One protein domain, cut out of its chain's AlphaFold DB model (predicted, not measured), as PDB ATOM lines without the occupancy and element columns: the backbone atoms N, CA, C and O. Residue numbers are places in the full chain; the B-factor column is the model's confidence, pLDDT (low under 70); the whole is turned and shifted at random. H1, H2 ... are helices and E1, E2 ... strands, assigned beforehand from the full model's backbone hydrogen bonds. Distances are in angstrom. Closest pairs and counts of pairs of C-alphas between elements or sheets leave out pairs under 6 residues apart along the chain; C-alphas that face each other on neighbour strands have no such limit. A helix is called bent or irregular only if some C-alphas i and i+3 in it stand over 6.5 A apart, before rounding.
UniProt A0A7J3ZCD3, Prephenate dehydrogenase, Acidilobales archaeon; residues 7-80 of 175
ATOM      1  N   VAL A   7       1.645  -7.502 -33.804       97.25
ATOM      2  CA  VAL A   7       2.531  -6.784 -32.884       97.25
ATOM      3  C   VAL A   7       3.883  -7.480 -32.862       97.25
ATOM      4  O   VAL A   7       3.962  -8.694 -32.662       97.25
ATOM      5  N   MET A   8       4.939  -6.687 -33.028       97.12
ATOM      6  CA  MET A   8       6.329  -7.130 -33.000       97.12
ATOM      7  C   MET A   8       7.142  -6.277 -32.027       97.12
ATOM      8  O   MET A   8       6.911  -5.073 -31.913       97.12
ATOM      9  N   ASP A   9       8.101  -6.895 -31.345       95.31
ATOM     10  CA  ASP A   9       9.169  -6.211 -30.607       95.31
ATOM     11  C   ASP A   9      10.525  -6.491 -31.266       95.31
ATOM     12  O   ASP A   9      10.636  -7.445 -32.030       95.31
ATOM     13  N   ILE A  10      11.537  -5.683 -30.951       93.00
ATOM     14  CA  ILE A  10      12.921  -5.815 -31.447       93.00
ATOM     15  C   ILE A  10      13.925  -6.016 -30.299       93.00
ATOM     16  O   ILE A  10      15.078  -5.604 -30.396       93.00
ATOM     17  N   LEU A  11      13.476  -6.565 -29.167       92.25
ATOM     18  CA  LEU A  11      14.309  -6.687 -27.972       92.25
ATOM     19  C   LEU A  11      15.450  -7.685 -28.206       92.25
ATOM     20  O   LEU A  11      15.282  -8.674 -28.910       92.25
ATOM     21  N   SER A  12      16.603  -7.478 -27.570       88.94
ATOM     22  CA  SER A  12      17.678  -8.483 -27.591       88.94
ATOM     23  C   SER A  12      17.487  -9.550 -26.511       88.94
ATOM     24  O   SER A  12      17.717 -10.733 -26.751       88.94
ATOM     25  N   ALA A  13      17.016  -9.150 -25.326       89.38
ATOM     26  CA  ALA A  13      16.655 -10.058 -24.243       89.38
ATOM     27  C   ALA A  13      15.141 -10.317 -24.252       89.38
ATOM     28  O   ALA A  13      14.340  -9.386 -24.182       89.38
ATOM     29  N   LYS A  14      14.744 -11.590 -24.337       91.75
ATOM     30  CA  LYS A  14      13.330 -11.987 -24.469       91.75
ATOM     31  C   LYS A  14      12.688 -12.449 -23.169       91.75
ATOM     32  O   LYS A  14      11.457 -12.460 -23.063       91.75
ATOM     33  N   ALA A  15      13.503 -12.805 -22.183       87.12
ATOM     34  CA  ALA A  15      13.020 -13.325 -20.917       87.12
ATOM     35  C   ALA A  15      12.110 -12.328 -20.186       87.12
ATOM     36  O   ALA A  15      12.375 -11.129 -20.113       87.12
ATOM     37  N   GLY A  16      10.990 -12.840 -19.673       84.31
ATOM     38  CA  GLY A  16       9.950 -12.061 -18.996       84.31
ATOM     39  C   GLY A  16       9.022 -11.273 -19.928       84.31
ATOM     40  O   GLY A  16       7.844 -11.123 -19.607       84.31
ATOM     41  N   VAL A  17       9.498 -10.808 -21.090       92.38
ATOM     42  CA  VAL A  17       8.660 -10.064 -22.049       92.38
ATOM     43  C   VAL A  17       7.895 -11.001 -22.972       92.38
ATOM     44  O   VAL A  17       6.687 -10.828 -23.116       92.38
ATOM     45  N   TYR A  18       8.558 -12.005 -23.553       95.75
ATOM     46  CA  TYR A  18       7.940 -12.882 -24.552       95.75
ATOM     47  C   TYR A  18       6.690 -13.585 -24.010       95.75
ATOM     48  O   TYR A  18       5.608 -13.457 -24.578       95.75
ATOM     49  N   GLU A  19       6.809 -14.276 -22.874       94.50
ATOM     50  CA  GLU A  19       5.691 -15.016 -22.270       94.50
ATOM     51  C   GLU A  19       4.545 -14.082 -21.867       94.50
ATOM     52  O   GLU A  19       3.371 -14.385 -22.094       94.50
ATOM     53  N   ARG A  20       4.880 -12.905 -21.326       96.19
ATOM     54  CA  ARG A  20       3.893 -11.903 -20.924       96.19
ATOM     55  C   ARG A  20       3.139 -11.352 -22.129       96.19
ATOM     56  O   ARG A  20       1.914 -11.302 -22.103       96.19
ATOM     57  N   MET A  21       3.848 -10.975 -23.189       96.88
ATOM     58  CA  MET A  21       3.242 -10.486 -24.427       96.88
ATOM     59  C   MET A  21       2.413 -11.570 -25.118       96.88
ATOM     60  O   MET A  21       1.321 -11.272 -25.586       96.88
ATOM     61  N   ALA A  22       2.866 -12.826 -25.103       96.69
ATOM     62  CA  ALA A  22       2.114 -13.968 -25.621       96.69
ATOM     63  C   ALA A  22       0.840 -14.282 -24.812       96.69
ATOM     64  O   ALA A  22      -0.117 -14.830 -25.359       96.69
ATOM     65  N   SER A  23       0.807 -13.967 -23.513       96.94
ATOM     66  CA  SER A  23      -0.421 -14.038 -22.711       96.94
ATOM     67  C   SER A  23      -1.363 -12.888 -23.057       96.94
ATOM     68  O   SER A  23      -2.521 -13.115 -23.392       96.94
ATOM     69  N   ILE A  24      -0.847 -11.655 -23.051       96.81
ATOM     70  CA  ILE A  24      -1.629 -10.445 -23.340       96.81
ATOM     71  C   ILE A  24      -2.210 -10.492 -24.763       96.81
ATOM     72  O   ILE A  24      -3.312  -9.995 -24.996       96.81
ATOM     73  N   SER A  25      -1.502 -11.102 -25.718       97.31
ATOM     74  CA  SER A  25      -1.968 -11.244 -27.099       97.31
ATOM     75  C   SER A  25      -3.244 -12.073 -27.203       97.31
ATOM     76  O   SER A  25      -4.157 -11.696 -27.940       97.31
ATOM     77  N   LYS A  26      -3.367 -13.130 -26.391       95.69
ATOM     78  CA  LYS A  26      -4.591 -13.934 -26.278       95.69
ATOM     79  C   LYS A  26      -5.733 -13.121 -25.675       95.69
ATOM     80  O   LYS A  26      -6.822 -13.102 -26.241       95.69
ATOM     81  N   ASP A  27      -5.465 -12.410 -24.581       95.56
ATOM     82  CA  ASP A  27      -6.483 -11.651 -23.844       95.56
ATOM     83  C   ASP A  27      -7.039 -10.471 -24.659       95.56
ATOM     84  O   ASP A  27      -8.231 -10.167 -24.609       95.56
ATOM     85  N   LEU A  28      -6.181  -9.801 -25.435       96.06
ATOM     86  CA  LEU A  28      -6.537  -8.614 -26.220       96.06
ATOM     87  C   LEU A  28      -6.806  -8.905 -27.708       96.06
ATOM     88  O   LEU A  28      -7.202  -7.993 -28.446       96.06
ATOM     89  N   GLY A  29      -6.619 -10.152 -28.145       95.81
ATOM     90  CA  GLY A  29      -6.941 -10.641 -29.488       95.81
ATOM     91  C   GLY A  29      -6.042 -10.107 -30.606       95.81
ATOM     92  O   GLY A  29      -6.541  -9.866 -31.707       95.81
ATOM     93  N   PHE A  30      -4.760  -9.867 -30.331       97.31
ATOM     94  CA  PHE A  30      -3.763  -9.510 -31.350       97.31
ATOM     95  C   PHE A  30      -2.786 -10.660 -31.592       97.31
ATOM     96  O   PHE A  30      -2.663 -11.568 -30.772       97.31
ATOM     97  N   SER A  31      -2.067 -10.597 -32.705       98.00
ATOM     98  CA  SER A  31      -1.073 -11.587 -33.109       98.00
ATOM     99  C   SER A  31       0.310 -11.118 -32.692       98.00
ATOM    100  O   SER A  31       0.730 -10.029 -33.074       98.00
ATOM    101  N   TYR A  32       1.022 -11.908 -31.891       98.19
ATOM    102  CA  TYR A  32       2.348 -11.532 -31.398       98.19
ATOM    103  C   TYR A  32       3.458 -12.390 -32.008       98.19
ATOM    104  O   TYR A  32       3.435 -13.620 -31.882       98.19
ATOM    105  N   ILE A  33       4.444 -11.735 -32.623       98.44
ATOM    106  CA  ILE A  33       5.692 -12.339 -33.099       98.44
ATOM    107  C   ILE A  33       6.833 -11.489 -32.553       98.44
ATOM    108  O   ILE A  33       7.006 -10.339 -32.948       98.44
ATOM    109  N   SER A  34       7.621 -12.043 -31.639       98.06
ATOM    110  CA  SER A  34       8.810 -11.348 -31.156       98.06
ATOM    111  C   SER A  34       9.909 -11.403 -32.212       98.06
ATOM    112  O   SER A  34      10.063 -12.433 -32.867       98.06
ATOM    113  N   THR A  35      10.696 -10.338 -32.373       97.44
ATOM    114  CA  THR A  35      11.791 -10.305 -33.355       97.44
ATOM    115  C   THR A  35      13.119  -9.951 -32.702       97.44
ATOM    116  O   THR A  35      13.148  -9.337 -31.639       97.44
ATOM    117  N   HIS A  36      14.231 -10.422 -33.255       96.00
ATOM    118  CA  HIS A  36      15.572 -10.073 -32.788       96.00
ATOM    119  C   HIS A  36      16.467  -9.813 -34.001       96.00
ATOM    120  O   HIS A  36      16.932 -10.764 -34.636       96.00
ATOM    121  N   PRO A  37      16.693  -8.540 -34.354       93.94
ATOM    122  CA  PRO A  37      17.725  -8.170 -35.311       93.94
ATOM    123  C   PRO A  37      19.098  -8.564 -34.748       93.94
ATOM    124  O   PRO A  37      19.480  -8.088 -33.683       93.94
ATOM    125  N   LEU A  38      19.844  -9.439 -35.430       91.62
ATOM    126  CA  LEU A  38      21.147  -9.930 -34.943       91.62
ATOM    127  C   LEU A  38      22.314  -8.994 -35.293       91.62
ATOM    128  O   LEU A  38      23.468  -9.412 -35.371       91.62
ATOM    129  N   PHE A  39      22.009  -7.717 -35.488       87.44
ATOM    130  CA  PHE A  39      22.944  -6.676 -35.877       87.44
ATOM    131  C   PHE A  39      22.763  -5.451 -34.978       87.44
ATOM    132  O   PHE A  39      21.663  -5.142 -34.518       87.44
ATOM    133  N   GLY A  40      23.868  -4.754 -34.711       76.69
ATOM    134  CA  GLY A  40      23.839  -3.462 -34.025       76.69
ATOM    135  C   GLY A  40      23.321  -2.347 -34.941       76.69
ATOM    136  O   GLY A  40      23.059  -2.604 -36.113       76.69
ATOM    137  N   PRO A  41      23.211  -1.099 -34.455       67.75
ATOM    138  CA  PRO A  41      22.809   0.042 -35.275       67.75
ATOM    139  C   PRO A  41      23.804   0.247 -36.431       67.75
ATOM    140  O   PRO A  41      24.850   0.878 -36.281       67.75
ATOM    141  N   SER A  42      23.497  -0.347 -37.581       61.12
ATOM    142  CA  SER A  42      24.230  -0.229 -38.836       61.12
ATOM    143  C   SER A  42      23.454   0.686 -39.781       61.12
ATOM    144  O   SER A  42      22.232   0.810 -39.700       61.12
ATOM    145  N   ILE A  43      24.174   1.370 -40.670       60.41
ATOM    146  CA  ILE A  43      23.579   2.372 -41.569       60.41
ATOM    147  C   ILE A  43      22.702   1.697 -42.643       60.41
ATOM    148  O   ILE A  43      21.766   2.316 -43.140       60.41
ATOM    149  N   LEU A  44      22.975   0.429 -42.981       73.12
ATOM    150  CA  LEU A  44      22.248  -0.353 -43.986       73.12
ATOM    151  C   LEU A  44      22.235  -1.841 -43.584       73.12
ATOM    152  O   LEU A  44      23.251  -2.509 -43.770       73.12
ATOM    153  N   PRO A  45      21.127  -2.390 -43.061       80.44
ATOM    154  CA  PRO A  45      21.084  -3.773 -42.581       80.44
ATOM    155  C   PRO A  45      20.819  -4.808 -43.692       80.44
ATOM    156  O   PRO A  45      20.276  -5.878 -43.436       80.44
ATOM    157  N   TYR A  46      21.159  -4.511 -44.949       87.50
ATOM    158  CA  TYR A  46      20.878  -5.419 -46.064       87.50
ATOM    159  C   TYR A  46      21.694  -6.714 -45.946       87.50
ATOM    160  O   TYR A  46      22.917  -6.675 -45.827       87.50
ATOM    161  N   GLY A  47      21.017  -7.859 -46.025       91.62
ATOM    162  CA  GLY A  47      21.605  -9.187 -45.850       91.62
ATOM    163  C   GLY A  47      21.785  -9.607 -44.390       91.62
ATOM    164  O   GLY A  47      22.257 -10.714 -44.139       91.62
ATOM    165  N   GLU A  48      21.403  -8.767 -43.428       94.25
ATOM    166  CA  GLU A  48      21.492  -9.106 -42.011       94.25
ATOM    167  C   GLU A  48      20.342 -10.019 -41.570       94.25
ATOM    168  O   GLU A  48      19.220  -9.963 -42.081       94.25
ATOM    169  N   THR A  49      20.617 -10.872 -40.584       95.75
ATOM    170  CA  THR A  49      19.628 -11.817 -40.054       95.75
ATOM    171  C   THR A  49      18.689 -11.157 -39.045       95.75
ATOM    172  O   THR A  49      19.121 -10.428 -38.148       95.75
ATOM    173  N   ILE A  50      17.402 -11.495 -39.136       97.00
ATOM    174  CA  ILE A  50      16.405 -11.210 -38.103       97.00
ATOM    175  C   ILE A  50      15.725 -12.503 -37.662       97.00
ATOM    176  O   ILE A  50      15.167 -13.238 -38.475       97.00
ATOM    177  N   VAL A  51      15.762 -12.794 -36.363       98.00
ATOM    178  CA  VAL A  51      15.077 -13.971 -35.817       98.00
ATOM    179  C   VAL A  51      13.626 -13.625 -35.519       98.00
ATOM    180  O   VAL A  51      13.360 -12.616 -34.872       98.00
ATOM    181  N   LEU A  52      12.697 -14.470 -35.954       98.50
ATOM    182  CA  LEU A  52      11.268 -14.403 -35.679       98.50
ATOM    183  C   LEU A  52      10.896 -15.514 -34.698       98.50
ATOM    184  O   LEU A  52      11.156 -16.692 -34.943       98.50
ATOM    185  N   ILE A  53      10.261 -15.129 -33.596       98.31
ATOM    186  CA  ILE A  53       9.835 -16.025 -32.524       98.31
ATOM    187  C   ILE A  53       8.315 -15.876 -32.388       98.31
ATOM    188  O   ILE A  53       7.837 -14.995 -31.658       98.31
ATOM    189  N   PRO A  54       7.520 -16.665 -33.132       98.00
ATOM    190  CA  PRO A  54       6.070 -16.549 -33.086       98.00
ATOM    191  C   PRO A  54       5.537 -17.008 -31.725       98.00
ATOM    192  O   PRO A  54       5.989 -18.001 -31.160       98.00
ATOM    193  N   SER A  55       4.553 -16.290 -31.182       97.50
ATOM    194  CA  SER A  55       3.665 -16.844 -30.150       97.50
ATOM    195  C   SER A  55       2.584 -17.709 -30.799       97.50
ATOM    196  O   SER A  55       2.383 -17.632 -32.007       97.50
ATOM    197  N   ASN A  56       1.787 -18.431 -30.004       97.00
ATOM    198  CA  ASN A  56       0.641 -19.187 -30.533       97.00
ATOM    199  C   ASN A  56      -0.320 -18.318 -31.363       97.00
ATOM    200  O   ASN A  56      -0.873 -18.789 -32.346       97.00
ATOM    201  N   THR A  57      -0.500 -17.046 -30.984       97.19
ATOM    202  CA  THR A  57      -1.336 -16.086 -31.735       97.19
ATOM    203  C   THR A  57      -0.660 -15.533 -32.992       97.19
ATOM    204  O   THR A  57      -1.321 -14.930 -33.823       97.19
ATOM    205  N   GLY A  58       0.658 -15.689 -33.120       97.25
ATOM    206  CA  GLY A  58       1.444 -15.176 -34.240       97.25
ATOM    207  C   GLY A  58       1.706 -16.190 -35.352       97.25
ATOM    208  O   GLY A  58       2.086 -15.774 -36.437       97.25
ATOM    209  N   ILE A  59       1.509 -17.493 -35.115       97.44
ATOM    210  CA  ILE A  59       1.861 -18.559 -36.078       97.44
ATOM    211  C   ILE A  59       1.195 -18.343 -37.445       97.44
ATOM    212  O   ILE A  59       1.858 -18.484 -38.467       97.44
ATOM    213  N   GLU A  60      -0.081 -17.953 -37.463       96.50
ATOM    214  CA  GLU A  60      -0.847 -17.710 -38.697       96.50
ATOM    215  C   GLU A  60      -0.257 -16.583 -39.563       96.50
ATOM    216  O   GLU A  60      -0.369 -16.619 -40.782       96.50
ATOM    217  N   PHE A  61       0.428 -15.616 -38.949       97.44
ATOM    218  CA  PHE A  61       0.962 -14.424 -39.620       97.44
ATOM    219  C   PHE A  61       2.461 -14.526 -39.922       97.44
ATOM    220  O   PHE A  61       3.087 -13.547 -40.327       97.44
ATOM    221  N   LEU A  62       3.067 -15.694 -39.699       97.62
ATOM    222  CA  LEU A  62       4.510 -15.869 -39.823       97.62
ATOM    223  C   LEU A  62       5.004 -15.617 -41.253       97.62
ATOM    224  O   LEU A  62       6.003 -14.924 -41.429       97.62
ATOM    225  N   GLU A  63       4.296 -16.130 -42.261       98.06
ATOM    226  CA  GLU A  63       4.653 -15.942 -43.672       98.06
ATOM    227  C   GLU A  63       4.588 -14.462 -44.079       98.06
ATOM    228  O   GLU A  63       5.528 -13.941 -44.680       98.06
ATOM    229  N   GLU A  64       3.533 -13.752 -43.669       97.75
ATOM    230  CA  GLU A  64       3.379 -12.314 -43.916       97.75
ATOM    231  C   GLU A  64       4.536 -11.513 -43.300       97.75
ATOM    232  O   GLU A  64       5.139 -10.664 -43.961       97.75
ATOM    233  N   VAL A  65       4.908 -11.822 -42.054       97.94
ATOM    234  CA  VAL A  65       6.021 -11.152 -41.368       97.94
ATOM    235  C   VAL A  65       7.374 -11.502 -41.990       97.94
ATOM    236  O   VAL A  65       8.244 -10.636 -42.087       97.94
ATOM    237  N   MET A  66       7.567 -12.732 -42.469       98.38
ATOM    238  CA  MET A  66       8.771 -13.097 -43.221       98.38
ATOM    239  C   MET A  66       8.887 -12.289 -44.516       98.38
ATOM    240  O   MET A  66       9.957 -11.742 -44.795       98.38
ATOM    241  N   ILE A  67       7.801 -12.172 -45.285       98.12
ATOM    242  CA  ILE A  67       7.763 -11.369 -46.514       98.12
ATOM    243  C   ILE A  67       8.061  -9.903 -46.198       98.12
ATOM    244  O   ILE A  67       8.882  -9.291 -46.881       98.12
ATOM    245  N   PHE A  68       7.463  -9.353 -45.137       97.06
ATOM    246  CA  PHE A  68       7.712  -7.982 -44.697       97.06
ATOM    247  C   PHE A  68       9.206  -7.714 -44.469       97.06
ATOM    248  O   PHE A  68       9.772  -6.813 -45.092       97.06
ATOM    249  N   TRP A  69       9.877  -8.523 -43.645       96.50
ATOM    250  CA  TRP A  69      11.298  -8.333 -43.347       96.50
ATOM    251  C   TRP A  69      12.206  -8.610 -44.550       96.50
ATOM    252  O   TRP A  69      13.192  -7.901 -44.758       96.50
ATOM    253  N   SER A  70      11.841  -9.582 -45.387       97.12
ATOM    254  CA  SER A  70      12.572  -9.882 -46.624       97.12
ATOM    255  C   SER A  70      12.466  -8.740 -47.636       97.12
ATOM    256  O   SER A  70      13.436  -8.433 -48.325       97.12
ATOM    257  N   SER A  71      11.314  -8.059 -47.703       96.50
ATOM    258  CA  SER A  71      11.082  -6.944 -48.633       96.50
ATOM    259  C   SER A  71      11.991  -5.738 -48.377       96.50
ATOM    260  O   SER A  71      12.272  -4.975 -49.299       96.50
ATOM    261  N   ILE A  72      12.501  -5.597 -47.148       93.31
ATOM    262  CA  ILE A  72      13.469  -4.560 -46.773       93.31
ATOM    263  C   ILE A  72      14.921  -5.071 -46.758       93.31
ATOM    264  O   ILE A  72      15.823  -4.363 -46.313       93.31
ATOM    265  N   GLY A  73      15.155  -6.289 -47.259       94.12
ATOM    266  CA  GLY A  73      16.480  -6.874 -47.443       94.12
ATOM    267  C   GLY A  73      17.047  -7.621 -46.238       94.12
ATOM    268  O   GLY A  73      18.229  -7.957 -46.268       94.12
ATOM    269  N   LEU A  74      16.256  -7.890 -45.193       96.00
ATOM    270  CA  LEU A  74      16.691  -8.761 -44.095       96.00
ATOM    271  C   LEU A  74      16.503 -10.235 -44.459       96.00
ATOM    272  O   LEU A  74      15.719 -10.577 -45.341       96.00
ATOM    273  N   ILE A  75      17.195 -11.113 -43.736       97.31
ATOM    274  CA  ILE A  75      17.071 -12.567 -43.856       97.31
ATOM    275  C   ILE A  75      16.312 -13.088 -42.626       97.31
ATOM    276  O   ILE A  75      16.906 -13.181 -41.545       97.31
ATOM    277  N   PRO A  76      15.008 -13.407 -42.737       97.81
ATOM    278  CA  PRO A  76      14.246 -13.934 -41.615       97.81
ATOM    279  C   PRO A  76      14.653 -15.369 -41.288       97.81
ATOM    280  O   PRO A  76      14.739 -16.222 -42.172       97.81
ATOM    281  N   VAL A  77      14.828 -15.654 -40.002       98.19
ATOM    282  CA  VAL A  77      15.033 -17.003 -39.465       98.19
ATOM    283  C   VAL A  77      13.966 -17.262 -38.416       98.19
ATOM    284  O   VAL A  77      13.773 -16.446 -37.524       98.19
ATOM    285  N   VAL A  78      13.266 -18.387 -38.499       98.25
ATOM    286  CA  VAL A  78      12.234 -18.748 -37.519       98.25
ATOM    287  C   VAL A  78      12.855 -19.628 -36.444       98.25
ATOM    288  O   VAL A  78      13.542 -20.590 -36.772       98.25
ATOM    289  N   ALA A  79      12.592 -19.317 -35.175       97.69
ATOM    290  CA  ALA A  79      13.031 -20.131 -34.047       97.69
ATOM    291  C   ALA A  79      11.951 -20.212 -32.965       97.69
ATOM    292  O   ALA A  79      11.171 -19.276 -32.758       97.69
ATOM    293  N   GLY A  80      11.936 -21.320 -32.223       97.06
ATOM    294  CA  GLY A  80      11.204 -21.380 -30.958       97.06
ATOM    295  C   GLY A  80      11.843 -20.473 -29.898       97.06
ATOM    296  O   GLY A  80      13.031 -20.164 -29.970       97.06
TER     297      GLY A  80
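What this domain is: This is residues 7 to 80 of the 175 residues of the protein "Prephenate dehydrogenase" of Acidilobales archaeon (UniProt A0A7J3ZCD3). A strongly twisted sheet of four strands lies between two helices, H1 covering one face over E2 and H2 covering the other along E3, in three layers. The printed part has 74 residues of mixed class, with two named helices and four named strands in the order E1, H1, E2, E3, H2, E4; the mixed sheet runs E1, E2, E3, E4. It is compact, with a radius of gyration of the C-alphas of 12.3 A, and its elongated outline spans 37 by 24 by 18 A.

How they stand to each other: E1, residues 7 to 9, and E2, residues 31 to 37, are parallel at 25 degrees; N 7 and O 31 are 2.8 A apart. With H1, residues 17 to 28, they form a strand-helix-strand unit, parallel neighbours with a helix between, and a right-handed crossover. H1 touches E2, closest at the C-alphas of Ser 25 and Ser 31, 6.1 A. E2 and E3, residues 49 to 54, form an antiparallel hairpin; N 53 and O 34 are 2.8 A apart. H2, residues 59 to 71, is on the opposite face from H1. E3, H2 and E4, residues 75 to 78, form a second right-handed unit; N 52 and O 77 are 2.7 A apart. H2 and E4 are closest at the C-alphas of Met 66 and Pro 76, 5.8 A. O i to N i+4 pairs within hydrogen-bond range number 7 of 8 in H1 and 7 of 9 in H2.

Where its parts are: E1 begins at C-alpha 7 (2.531, -6.784, -32.884). H1 measures 15.8 A, E2 19.2 A, E3 16.0 A and H2 19.4 A. H2 is irregular: C-alphas 60 and 63 are 7.6 A apart. E4 ends at C-alpha 78 (12.234, -18.748, -37.519).

The domain as a whole: The farthest C-alphas, Asp 27 and Ile 43, are 37.6 A apart. The printed part has no cut. The link from E2 to E3 is long, and its residues 41 to 43 have pLDDT under 70.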